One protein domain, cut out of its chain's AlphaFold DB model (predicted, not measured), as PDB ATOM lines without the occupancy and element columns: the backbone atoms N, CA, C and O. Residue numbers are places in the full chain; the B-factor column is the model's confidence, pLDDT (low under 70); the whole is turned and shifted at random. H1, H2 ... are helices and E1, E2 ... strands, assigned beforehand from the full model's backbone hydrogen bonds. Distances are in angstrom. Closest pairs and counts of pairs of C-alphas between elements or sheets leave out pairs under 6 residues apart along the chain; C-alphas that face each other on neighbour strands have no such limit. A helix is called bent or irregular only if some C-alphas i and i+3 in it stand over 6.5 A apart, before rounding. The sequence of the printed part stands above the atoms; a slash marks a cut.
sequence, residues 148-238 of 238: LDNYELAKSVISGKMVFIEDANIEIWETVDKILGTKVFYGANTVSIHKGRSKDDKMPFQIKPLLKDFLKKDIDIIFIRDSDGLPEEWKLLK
ATOM      1  N   LEU A 148     314.376 350.023 317.685       68.75
ATOM      2  CA  LEU A 148     314.448 350.535 316.308       68.75
ATOM      3  C   LEU A 148     313.438 351.671 316.076       68.75
ATOM      4  O   LEU A 148     313.808 352.731 315.570       68.75
ATOM      5  N   ASP A 149     312.192 351.491 316.512       68.00
ATOM      6  CA  ASP A 149     311.143 352.511 316.406       68.00
ATOM      7  C   ASP A 149     311.490 353.754 317.247       68.00
ATOM      8  O   ASP A 149     311.356 354.886 316.785       68.00
ATOM      9  N   ASN A 150     312.015 353.564 318.462       65.88
ATOM     10  CA  ASN A 150     312.485 354.650 319.323       65.88
ATOM     11  C   ASN A 150     313.675 355.399 318.720       65.88
ATOM     12  O   ASN A 150     313.795 356.600 318.944       65.88
ATOM     13  N   TYR A 151     314.554 354.730 317.973       66.06
ATOM     14  CA  TYR A 151     315.646 355.383 317.255       66.06
ATOM     15  C   TYR A 151     315.120 356.285 316.130       66.06
ATOM     16  O   TYR A 151     315.558 357.431 316.004       66.06
ATOM     17  N   GLU A 152     314.127 355.821 315.368       65.19
ATOM     18  CA  GLU A 152     313.436 356.649 314.373       65.19
ATOM     19  C   GLU A 152     312.709 357.835 315.027       65.19
ATOM     20  O   GLU A 152     312.893 358.982 314.616       65.19
ATOM     21  N   LEU A 153     311.998 357.610 316.135       67.62
ATOM     22  CA  LEU A 153     311.404 358.693 316.926       67.62
ATOM     23  C   LEU A 153     312.461 359.658 317.485       67.62
ATOM     24  O   LEU A 153     312.255 360.871 317.484       67.62
ATOM     25  N   ALA A 154     313.613 359.158 317.934       65.00
ATOM     26  CA  ALA A 154     314.705 359.984 318.434       65.00
ATOM     27  C   ALA A 154     315.282 360.882 317.332       65.00
ATOM     28  O   ALA A 154     315.525 362.064 317.589       65.00
ATOM     29  N   LYS A 155     315.419 360.390 316.091       69.94
ATOM     30  CA  LYS A 155     315.759 361.241 314.936       69.94
ATOM     31  C   LYS A 155     314.740 362.361 314.751       69.94
ATOM     32  O   LYS A 155     315.135 363.502 314.503       69.94
ATOM     33  N   SER A 156     313.447 362.084 314.914       72.38
ATOM     34  CA  SER A 156     312.408 363.121 314.836       72.38
ATOM     35  C   SER A 156     312.510 364.148 315.960       72.38
ATOM     36  O   SER A 156     312.361 365.342 315.717       72.38
ATOM     37  N   VAL A 157     312.838 363.721 317.183       69.94
ATOM     38  CA  VAL A 157     313.051 364.621 318.331       69.94
ATOM     39  C   VAL A 157     314.284 365.510 318.146       69.94
ATOM     40  O   VAL A 157     314.268 366.679 318.549       69.94
ATOM     41  N   ILE A 158     315.363 364.958 317.583       73.12
ATOM     42  CA  ILE A 158     316.628 365.667 317.345       73.12
ATOM     43  C   ILE A 158     316.479 366.654 316.188       73.12
ATOM     44  O   ILE A 158     316.813 367.826 316.344       73.12
ATOM     45  N   SER A 159     315.952 366.202 315.049       77.81
ATOM     46  CA  SER A 159     315.765 367.047 313.862       77.81
ATOM     47  C   SER A 159     314.600 368.031 313.992       77.81
ATOM     48  O   SER A 159     314.547 369.015 313.254       77.81
ATOM     49  N   GLY A 160     313.657 367.761 314.902       80.94
ATOM     50  CA  GLY A 160     312.390 368.483 315.016       80.94
ATOM     51  C   GLY A 160     311.450 368.234 313.836       80.94
ATOM     52  O   GLY A 160     310.464 368.949 313.695       80.94
ATOM     53  N   LYS A 161     311.757 367.261 312.969       84.56
ATOM     54  CA  LYS A 161     311.048 367.013 311.714       84.56
ATOM     55  C   LYS A 161     310.733 365.531 311.550       84.56
ATOM     56  O   LYS A 161     311.481 364.660 311.990       84.56
ATOM     57  N   MET A 162     309.631 365.240 310.880       83.88
ATOM     58  CA  MET A 162     309.260 363.889 310.469       83.88
ATOM     59  C   MET A 162     308.660 363.964 309.071       83.88
ATOM     60  O   MET A 162     307.766 364.774 308.827       83.88
ATOM     61  N   VAL A 163     309.170 363.150 308.150       84.44
ATOM     62  CA  VAL A 163     308.740 363.162 306.751       84.44
ATOM     63  C   VAL A 163     307.963 361.887 306.453       84.44
ATOM     64  O   VAL A 163     308.452 360.782 306.668       84.44
ATOM     65  N   PHE A 164     306.756 362.037 305.929       81.75
ATOM     66  CA  PHE A 164     305.969 360.946 305.374       81.75
ATOM     67  C   PHE A 164     305.976 361.068 303.855       81.75
ATOM     68  O   PHE A 164     305.779 362.163 303.328       81.75
ATOM     69  N   ILE A 165     306.207 359.961 303.158       83.38
ATOM     70  CA  ILE A 165     306.199 359.899 301.697       83.38
ATOM     71  C   ILE A 165     305.182 358.840 301.285       83.38
ATOM     72  O   ILE A 165     305.220 357.709 301.777       83.38
ATOM     73  N   GLU A 166     304.243 359.233 300.427       78.75
ATOM     74  CA  GLU A 166     303.225 358.334 299.884       78.75
ATOM     75  C   GLU A 166     303.874 357.157 299.147       78.75
ATOM     76  O   GLU A 166     303.615 355.993 299.459       78.75
ATOM     77  N   ASP A 167     304.788 357.461 298.227       77.00
ATOM     78  CA  ASP A 167     305.497 356.456 297.446       77.00
ATOM     79  C   ASP A 167     306.531 355.692 298.298       77.00
ATOM     80  O   ASP A 167     307.128 356.208 299.249       77.00
ATOM     81  N   ALA A 168     306.738 354.423 297.957       70.50
ATOM     82  CA  ALA A 168     307.827 353.607 298.476       70.50
ATOM     83  C   ALA A 168     309.152 353.888 297.745       70.50
ATOM     84  O   ALA A 168     310.221 353.680 298.332       70.50
ATOM     85  N   ASN A 169     309.096 354.349 296.490       78.00
ATOM     86  CA  ASN A 169     310.266 354.789 295.745       78.00
ATOM     87  C   ASN A 169     310.619 356.238 296.117       78.00
ATOM     88  O   ASN A 169     309.829 357.162 295.942       78.00
ATOM     89  N   ILE A 170     311.833 356.430 296.631       80.50
ATOM     90  CA  ILE A 170     312.355 357.735 297.048       80.50
ATOM     91  C   ILE A 170     313.586 358.168 296.241       80.50
ATOM     92  O   ILE A 170     314.191 359.180 296.577       80.50
ATOM     93  N   GLU A 171     313.949 357.462 295.165       81.69
ATOM     94  CA  GLU A 171     315.153 357.734 294.359       81.69
ATOM     95  C   GLU A 171     315.202 359.175 293.838       81.69
ATOM     96  O   GLU A 171     316.260 359.815 293.819       81.69
ATOM     97  N   ILE A 172     314.043 359.718 293.451       85.31
ATOM     98  CA  ILE A 172     313.916 361.117 293.032       85.31
ATOM     99  C   ILE A 172     314.310 362.042 294.186       85.31
ATOM    100  O   ILE A 172     315.102 362.965 293.998       85.31
ATOM    101  N   TRP A 173     313.814 361.774 295.393       84.62
ATOM    102  CA  TRP A 173     314.102 362.577 296.579       84.62
ATOM    103  C   TRP A 173     315.553 362.452 297.033       84.62
ATOM    104  O   TRP A 173     316.166 363.459 297.373       84.62
ATOM    105  N   GLU A 174     316.141 361.260 296.955       81.56
ATOM    106  CA  GLU A 174     317.568 361.060 297.215       81.56
ATOM    107  C   GLU A 174     318.442 361.809 296.204       81.56
ATOM    108  O   GLU A 174     319.470 362.383 296.564       81.56
ATOM    109  N   THR A 175     318.035 361.832 294.934       82.38
ATOM    110  CA  THR A 175     318.735 362.579 293.882       82.38
ATOM    111  C   THR A 175     318.643 364.080 294.134       82.38
ATOM    112  O   THR A 175     319.657 364.777 294.076       82.38
ATOM    113  N   VAL A 176     317.458 364.577 294.493       85.50
ATOM    114  CA  VAL A 176     317.251 365.971 294.905       85.50
ATOM    115  C   VAL A 176     318.110 366.313 296.126       85.50
ATOM    116  O   VAL A 176     318.797 367.330 296.116       85.50
ATOM    117  N   ASP A 177     318.164 365.449 297.139       84.25
ATOM    118  CA  ASP A 177     318.977 365.644 298.347       84.25
ATOM    119  C   ASP A 177     320.487 365.646 298.057       84.25
ATOM    120  O   ASP A 177     321.253 366.372 298.695       84.25
ATOM    121  N   LYS A 178     320.939 364.860 297.070       83.75
ATOM    122  CA  LYS A 178     322.327 364.886 296.573       83.75
ATOM    123  C   LYS A 178     322.649 366.191 295.850       83.75
ATOM    124  O   LYS A 178     323.701 366.767 296.107       83.75
ATOM    125  N   ILE A 179     321.749 366.667 294.991       88.00
ATOM    126  CA  ILE A 179     321.929 367.920 294.239       88.00
ATOM    127  C   ILE A 179     321.917 369.129 295.179       88.00
ATOM    128  O   ILE A 179     322.758 370.015 295.057       88.00
ATOM    129  N   LEU A 180     320.976 369.161 296.125       86.50
ATOM    130  CA  LEU A 180     320.836 370.255 297.086       86.50
ATOM    131  C   LEU A 180     321.859 370.179 298.229       86.50
ATOM    132  O   LEU A 180     322.053 371.162 298.941       86.50
ATOM    133  N   GLY A 181     322.509 369.027 298.418       81.69
ATOM    134  CA  GLY A 181     323.495 368.804 299.475       81.69
ATOM    135  C   GLY A 181     322.899 368.841 300.888       81.69
ATOM    136  O   GLY A 181     323.626 369.105 301.847       81.69
ATOM    137  N   THR A 182     321.592 368.601 301.028       79.25
ATOM    138  CA  THR A 182     320.850 368.740 302.291       79.25
ATOM    139  C   THR A 182     321.109 367.593 303.276       79.25
ATOM    140  O   THR A 182     320.976 367.807 304.481       79.25
ATOM    141  N   LYS A 183     321.575 366.425 302.800       77.12
ATOM    142  CA  LYS A 183     321.929 365.234 303.606       77.12
ATOM    143  C   LYS A 183     320.794 364.755 304.521       77.12
ATOM    144  O   LYS A 183     321.030 364.273 305.630       77.12
ATOM    145  N   VAL A 184     319.555 364.932 304.076       75.81
ATOM    146  CA  VAL A 184     318.344 364.568 304.823       75.81
ATOM    147  C   VAL A 184     318.061 363.072 304.713       75.81
ATOM    148  O   VAL A 184     317.579 362.475 305.675       75.81
ATOM    149  N   PHE A 185     318.398 362.467 303.571       71.31
ATOM    150  CA  PHE A 185     318.162 361.054 303.271       71.31
ATOM    151  C   PHE A 185     319.394 360.176 303.538       71.31
ATOM    152  O   PHE A 185     319.269 358.960 303.630       71.31
ATOM    153  N   TYR A 186     320.582 360.770 303.706       63.38
ATOM    154  CA  TYR A 186     321.832 360.043 303.952       63.38
ATOM    155  C   TYR A 186     322.750 360.761 304.963       63.38
ATOM    156  O   TYR A 186     322.972 361.967 304.879       63.38
ATOM    157  N   GLY A 187     323.356 360.008 305.893       55.22
ATOM    158  CA  GLY A 187     324.364 360.503 306.849       55.22
ATOM    159  C   GLY A 187     323.887 360.623 308.305       55.22
ATOM    160  O   GLY A 187     322.883 360.047 308.696       55.22
ATOM    161  N   ALA A 188     324.633 361.355 309.142       52.06
ATOM    162  CA  ALA A 188     324.364 361.454 310.587       52.06
ATOM    163  C   ALA A 188     323.219 362.419 310.963       52.06
ATOM    164  O   ALA A 188     322.721 362.371 312.085       52.06
ATOM    165  N   ASN A 189     322.795 363.281 310.032       60.56
ATOM    166  CA  ASN A 189     321.743 364.287 310.234       60.56
ATOM    167  C   ASN A 189     320.418 363.891 309.561       60.56
ATOM    168  O   ASN A 189     319.624 364.757 309.193       60.56
ATOM    169  N   THR A 190     320.187 362.591 309.371       70.38
ATOM    170  CA  THR A 190     318.973 362.094 308.719       70.38
ATOM    171  C   THR A 190     317.730 362.457 309.518       70.38
ATOM    172  O   THR A 190     317.698 362.296 310.742       70.38
ATOM    173  N   VAL A 191     316.691 362.885 308.812       76.69
ATOM    174  CA  VAL A 191     315.348 363.054 309.375       76.69
ATOM    175  C   VAL A 191     314.648 361.692 309.359       76.69
ATOM    176  O   VAL A 191     314.962 360.852 308.518       76.69
ATOM    177  N   SER A 192     313.719 361.442 310.285       78.19
ATOM    178  CA  SER A 192     312.919 360.213 310.216       78.19
ATOM    179  C   SER A 192     311.983 360.265 309.008       78.19
ATOM    180  O   SER A 192     311.246 361.244 308.832       78.19
ATOM    181  N   ILE A 193     312.053 359.231 308.166       78.62
ATOM    182  CA  ILE A 193     311.329 359.132 306.898       78.62
ATOM    183  C   ILE A 193     310.478 357.864 306.909       78.62
ATOM    184  O   ILE A 193     310.988 356.748 306.989       78.62
ATOM    185  N   HIS A 194     309.169 358.033 306.756       77.00
ATOM    186  CA  HIS A 194     308.206 356.944 306.661       77.00
ATOM    187  C   HIS A 194     307.615 356.897 305.246       77.00
ATOM    188  O   HIS A 194     306.791 357.736 304.887       77.00
ATOM    189  N   LYS A 195     308.037 355.913 304.446       77.31
ATOM    190  CA  LYS A 195     307.659 355.738 303.029       77.31
ATOM    191  C   LYS A 195     306.536 354.715 302.815       77.31
ATOM    192  O   LYS A 195     306.255 353.919 303.714       77.31
ATOM    193  N   GLY A 196     305.944 354.697 301.618       59.97
ATOM    194  CA  GLY A 196     304.955 353.692 301.206       59.97
ATOM    195  C   GLY A 196     303.623 353.791 301.953       59.97
ATOM    196  O   GLY A 196     303.008 352.767 302.261       59.97
ATOM    197  N   ARG A 197     303.208 355.005 302.325       64.31
ATOM    198  CA  ARG A 197     301.927 355.244 303.000       64.31
ATOM    199  C   ARG A 197     300.828 355.439 301.960       64.31
ATOM    200  O   ARG A 197     300.943 356.296 301.101       64.31
ATOM    201  N   SER A 198     299.751 354.658 302.051       56.34
ATOM    202  CA  SER A 198     298.573 354.806 301.183       56.34
ATOM    203  C   SER A 198     298.024 356.243 301.207       56.34
ATOM    204  O   SER A 198     298.041 356.890 302.253       56.34
ATOM    205  N   LYS A 199     297.427 356.695 300.097       56.94
ATOM    206  CA  LYS A 199     296.637 357.941 299.981       56.94
ATOM    207  C   LYS A 199     295.554 358.133 301.057       56.94
ATOM    208  O   LYS A 199     295.102 359.254 301.317       56.94
ATOM    209  N   ASP A 200     295.122 357.039 301.679       57.09
ATOM    210  CA  ASP A 200     294.124 357.028 302.749       57.09
ATOM    211  C   ASP A 200     294.736 357.078 304.157       57.09
ATOM    212  O   ASP A 200     293.995 357.144 305.143       57.09
ATOM    213  N   ASP A 201     296.068 357.075 304.276       62.06
ATOM    214  CA  ASP A 201     296.752 357.143 305.560       62.06
ATOM    215  C   ASP A 201     296.583 358.535 306.185       62.06
ATOM    216  O   ASP A 201     297.205 359.524 305.793       62.06
ATOM    217  N   LYS A 202     295.696 358.611 307.181       66.38
ATOM    218  CA  LYS A 202     295.453 359.818 307.978       66.38
ATOM    219  C   LYS A 202     296.423 359.957 309.151       66.38
ATOM    220  O   LYS A 202     296.402 360.998 309.811       66.38
ATOM    221  N   MET A 203     297.267 358.954 309.417       67.31
ATOM    222  CA  MET A 203     298.224 358.990 310.527       67.31
ATOM    223  C   MET A 203     299.105 360.246 310.522       67.31
ATOM    224  O   MET A 203     299.200 360.856 311.585       67.31
ATOM    225  N   PRO A 204     299.679 360.714 309.391       67.19
ATOM    226  CA  PRO A 204     300.529 361.911 309.390       67.19
ATOM    227  C   PRO A 204     299.822 363.157 309.946       67.19
ATOM    228  O   PRO A 204     300.433 363.982 310.618       67.19
ATOM    229  N   PHE A 205     298.511 363.270 309.726       67.31
ATOM    230  CA  PHE A 205     297.700 364.402 310.177       67.31
ATOM    231  C   PHE A 205     297.236 364.255 311.633       67.31
ATOM    232  O   PHE A 205     297.047 365.246 312.335       67.31
ATOM    233  N   GLN A 206     297.068 363.019 312.108       69.75
ATOM    234  CA  GLN A 206     296.566 362.715 313.452       69.75
ATOM    235  C   GLN A 206     297.673 362.546 314.494       69.75
ATOM    236  O   GLN A 206     297.408 362.636 315.691       69.75
ATOM    237  N   ILE A 207     298.910 362.302 314.064       72.94
ATOM    238  CA  ILE A 207     300.017 361.981 314.965       72.94
ATOM    239  C   ILE A 207     300.662 363.236 315.576       72.94
ATOM    240  O   ILE A 207     301.292 363.129 316.622       72.94
ATOM    241  N   LYS A 208     300.455 364.441 315.009       74.38
ATOM    242  CA  LYS A 208     301.048 365.693 315.533       74.38
ATOM    243  C   LYS A 208     300.704 365.964 317.005       74.38
ATOM    244  O   LYS A 208     301.632 366.180 317.783       74.38
ATOM    245  N   PRO A 209     299.422 365.937 317.424       71.69
ATOM    246  CA  PRO A 209     299.060 366.159 318.823       71.69
ATOM    247  C   PRO A 209     299.618 365.060 319.734       71.69
ATOM    248  O   PRO A 209     300.171 365.360 320.785       71.69
ATOM    249  N   LEU A 210     299.564 363.802 319.281       70.06
ATOM    250  CA  LEU A 210     300.081 362.647 320.021       70.06
ATOM    251  C   LEU A 210     301.591 362.753 320.268       70.06
ATOM    252  O   LEU A 210     302.051 362.534 321.385       70.06
ATOM    253  N   LEU A 211     302.366 363.132 319.249       71.62
ATOM    254  CA  LEU A 211     303.809 363.339 319.378       71.62
ATOM    255  C   LEU A 211     304.123 364.540 320.263       71.62
ATOM    256  O   LEU A 211     305.059 364.468 321.053       71.62
ATOM    257  N   LYS A 212     303.341 365.619 320.175       74.44
ATOM    258  CA  LYS A 212     303.523 366.795 321.031       74.44
ATOM    259  C   LYS A 212     303.320 366.452 322.506       74.44
ATOM    260  O   LYS A 212     304.136 366.859 323.333       74.44
ATOM    261  N   ASP A 213     302.295 365.667 322.819       75.06
ATOM    262  CA  ASP A 213     302.002 365.228 324.184       75.06
ATOM    263  C   ASP A 213     303.040 364.219 324.694       75.06
ATOM    264  O   ASP A 213     303.500 364.314 325.835       75.06
ATOM    265  N   PHE A 214     303.457 363.281 323.841       71.94
ATOM    266  CA  PHE A 214     304.382 362.210 324.212       71.94
ATOM    267  C   PHE A 214     305.841 362.683 324.312       71.94
ATOM    268  O   PHE A 214     306.546 362.354 325.263       71.94
ATOM    269  N   LEU A 215     306.299 363.486 323.349       73.25
ATOM    270  CA  LEU A 215     307.696 363.919 323.220       73.25
ATOM    271  C   LEU A 215     307.946 365.309 323.816       73.25
ATOM    272  O   LEU A 215     309.097 365.747 323.876       73.25
ATOM    273  N   LYS A 216     306.890 366.015 324.254       74.12
ATOM    274  CA  LYS A 216     306.939 367.388 324.799       74.12
ATOM    275  C   LYS A 216     307.680 368.381 323.893       74.12
ATOM    276  O   LYS A 216     308.238 369.372 324.363       74.12
ATOM    277  N   LYS A 217     307.696 368.109 322.590       72.81
ATOM    278  CA  LYS A 217     308.347 368.905 321.550       72.81
ATOM    279  C   LYS A 217     307.393 369.040 320.377       72.81
ATOM    280  O   LYS A 217     306.692 368.090 320.039       72.81
ATOM    281  N   ASP A 218     307.374 370.219 319.769       79.81
ATOM    282  CA  ASP A 218     306.650 370.416 318.519       79.81
ATOM    283  C   ASP A 218     307.504 369.845 317.384       79.81
ATOM    284  O   ASP A 218     308.644 370.271 317.194       79.81
ATOM    285  N   ILE A 219     306.987 368.819 316.710       81.94
ATOM    286  CA  ILE A 219     307.645 368.176 315.573       81.94
ATOM    287  C   ILE A 219     306.909 368.612 314.314       81.94
ATOM    288  O   ILE A 219     305.692 368.435 314.195       81.94
ATOM    289  N   ASP A 220     307.656 369.155 313.361       83.38
ATOM    290  CA  ASP A 220     307.136 369.507 312.050       83.38
ATOM    291  C   ASP A 220     306.951 368.245 311.213       83.38
ATOM    292  O   ASP A 220     307.907 367.582 310.806       83.38
ATOM    293  N   ILE A 221     305.688 367.914 310.963       81.38
ATOM    294  CA  ILE A 221     305.312 366.804 310.099       81.38
ATOM    295  C   ILE A 221     305.186 367.325 308.674       81.38
ATOM    296  O   ILE A 221     304.382 368.214 308.393       81.38
ATOM    297  N   ILE A 222     305.981 366.748 307.781       83.31
ATOM    298  CA  ILE A 222     305.992 367.047 306.354       83.31
ATOM    299  C   ILE A 222     305.427 365.826 305.643       83.31
ATOM    300  O   ILE A 222     305.971 364.733 305.777       83.31
ATOM    301  N   PHE A 223     304.347 365.997 304.887       80.44
ATOM    302  CA  PHE A 223     303.788 364.927 304.066       80.44
ATOM    303  C   PHE A 223     304.000 365.234 302.588       80.44
ATOM    304  O   PHE A 223     303.560 366.269 302.090       80.44
ATOM    305  N   ILE A 224     304.691 364.330 301.904       82.12
ATOM    306  CA  ILE A 224     304.944 364.367 300.471       82.12
ATOM    307  C   ILE A 224     304.030 363.331 299.828       82.12
ATOM    308  O   ILE A 224     304.157 362.134 300.087       82.12
ATOM    309  N   ARG A 225     303.115 363.805 298.992       78.25
ATOM    310  CA  ARG A 225     302.132 362.985 298.289       78.25
ATOM    311  C   ARG A 225     302.005 363.438 296.845       78.25
ATOM    312  O   ARG A 225     302.259 364.616 296.562       78.25
ATOM    313  N   ASP A 226     301.591 362.538 295.968       76.50
ATOM    314  CA  ASP A 226     301.198 362.939 294.626       76.50
ATOM    315  C   ASP A 226     299.889 363.746 294.710       76.50
ATOM    316  O   ASP A 226     299.064 363.622 295.620       76.50
ATOM    317  N   SER A 227     299.731 364.672 293.776       73.56
ATOM    318  CA  SER A 227     298.475 365.372 293.556       73.56
ATOM    319  C   SER A 227     297.394 364.469 292.960       73.56
ATOM    320  O   SER A 227     296.227 364.844 293.031       73.56
ATOM    321  N   ASP A 228     297.762 363.338 292.342       71.56
ATOM    322  CA  ASP A 228     296.869 362.485 291.541       71.56
ATOM    323  C   ASP A 228     296.069 363.286 290.486       71.56
ATOM    324  O   ASP A 228     294.955 362.929 290.099       71.56
ATOM    325  N   GLY A 229     296.611 364.426 290.039       68.12
ATOM    326  CA  GLY A 229     295.931 365.351 289.128       68.12
ATOM    327  C   GLY A 229     294.747 366.114 289.742       68.12
ATOM    328  O   GLY A 229     293.976 366.730 289.003       68.12
ATOM    329  N   LEU A 230     294.575 366.094 291.068       68.88
ATOM    330  CA  LEU A 230     293.509 366.819 291.758       68.88
ATOM    331  C   LEU A 230     293.822 368.325 291.888       68.88
ATOM    332  O   LEU A 230     294.979 368.703 292.105       68.88
ATOM    333  N   PRO A 231     292.802 369.205 291.804       70.00
ATOM    334  CA  PRO A 231     292.977 370.652 291.942       70.00
ATOM    335  C   PRO A 231     293.542 371.066 293.310       70.00
ATOM    336  O   PRO A 231     293.307 370.402 294.315       70.00
ATOM    337  N   GLU A 232     294.206 372.224 293.376       67.56
ATOM    338  CA  GLU A 232     294.718 372.834 294.623       67.56
ATOM    339  C   GLU A 232     293.667 372.887 295.750       67.56
ATOM    340  O   GLU A 232     293.986 372.662 296.915       67.56
ATOM    341  N   GLU A 233     292.396 373.091 295.401       60.31
ATOM    342  CA  GLU A 233     291.263 373.155 296.333       60.31
ATOM    343  C   GLU A 233     291.068 371.855 297.145       60.31
ATOM    344  O   GLU A 233     290.603 371.893 298.284       60.31
ATOM    345  N   TRP A 234     291.505 370.705 296.615       52.56
ATOM    346  CA  TRP A 234     291.482 369.414 297.315       52.56
ATOM    347  C   TRP A 234     292.560 369.275 298.401       52.56
ATOM    348  O   TRP A 234     292.484 368.363 299.230       52.56
ATOM    349  N   LYS A 235     293.572 370.152 298.434       54.34
ATOM    350  CA  LYS A 235     294.648 370.115 299.441       54.34
ATOM    351  C   LYS A 235     294.203 370.635 300.813       54.34
ATOM    352  O   LYS A 235     294.831 370.290 301.804       54.34
ATOM    353  N   LEU A 236     293.121 371.416 300.875       50.06
ATOM    354  CA  LEU A 236     292.628 372.075 302.096       50.06
ATOM    355  C   LEU A 236     291.565 371.265 302.866       50.06
ATOM    356  O   LEU A 236     291.131 371.690 303.933       50.06
ATOM    357  N   LEU A 237     291.123 370.120 302.331       44.06
ATOM    358  CA  LEU A 237     289.991 369.337 302.853       44.06
ATOM    359  C   LEU A 237     290.377 368.147 303.759       44.06
ATOM    360  O   LEU A 237     289.495 367.377 304.148       44.06
ATOM    361  N   LYS A 238     291.657 367.968 304.108       46.53
ATOM    362  CA  LYS A 238     292.117 366.927 305.045       46.53
ATOM    363  C   LYS A 238     293.174 367.461 306.000       46.53
ATOM    364  O   LYS A 238     294.137 368.074 305.499       46.53
TER     365      LYS A 238
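This is residues 148 to 238 of the 238 residues of the protein "AAA_15 domain-containing protein" of Acetatifactor muris (UniProt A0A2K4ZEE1). A small sheet of three parallel strands has helices over one face: H3 covers E3 and E1, and H1 stands beside the strands on the same face. H2 stands off on the other side of the sheet without packing on it, and after E3 a tail leads away to the short H4, where residues 229 to 234 stick out. The printed part has 91 residues with four named helices and three named strands, in the order H1 E1 H2 E2 H3 E3 H4, and the sheet runs E2 E1 E3. The class is mixed, helices and strands; the whole is compact, with a radius of gyration of the C-alphas of 13.9 A and spans of 36, 35 and 20 A.

H1, residues 148 to 159, is on the sheet of E1, residues 161 to 165, E2, residues 192 to 194, and E3, residues 220 to 224. Its height over the sheet is 6.0 A, and it lies over none of the strands, but only just, with 2 of its C-alphas falling on E2. The closest C-alphas of H1 and E2 are those of Ser 156 and Ser 192, 5.5 A apart. E1, the inner strand, is parallel to E3 at 17 degrees, with N 162 and O 220 at 2.9 A, and to E2 at 22 degrees, with N 194 and O 163 at 2.8 A. H2, residues 171 to 180, is not on the sheet and is apart from H1 and H3. E1, H2 and E2 form a strand-helix-strand unit, two parallel neighbour strands with a helix between, and its crossover is right-handed. H3, residues 203 to 215, is on the same face as H1, at a height of 9.3 A. H3 lies over E3 and, only just, over E1, with 3 C-alphas falling on E1, and runs along the strands, at 17 degrees to E3 on the local plane. The C-alphas of Pro 204 and Ile 221 are the closest of H3 and E3, 6.9 A apart. E2, H3 and E3 form a split unit, with E1 between its strands, also right-handed. H4, residues 232 to 236, is apart from H3. Every O i to N i+4 pair is within hydrogen-bond range in H1 and H2, against 6 of 9 in H3 and 0 of 1 in H4, where 1 of 2 O i to N i+3 pairs is.

H1 begins at C-alpha 148 (314.448, 350.535, 316.308) and is 16.7 A long. E1 measures 13.2 A, H2 14.0 A and E3 12.9 A; E2 is shorter. H3, 16.6 A, is only just irregular: C-alphas 206 and 209 are 6.9 A apart. H4 ends at C-alpha 236 (292.628, 372.075, 302.096).

The two C-alphas farthest apart, those of Leu 148 and Pro 231, are 38.2 A apart. The printed part has no cut and ends at Lys 238, the chain's last residue. The link from H2 to E2, 11 residues, is long. Mean pLDDT of the printed part is 72.3, and 33 residues are under 70, among them 196 to 206 and 232 to 238.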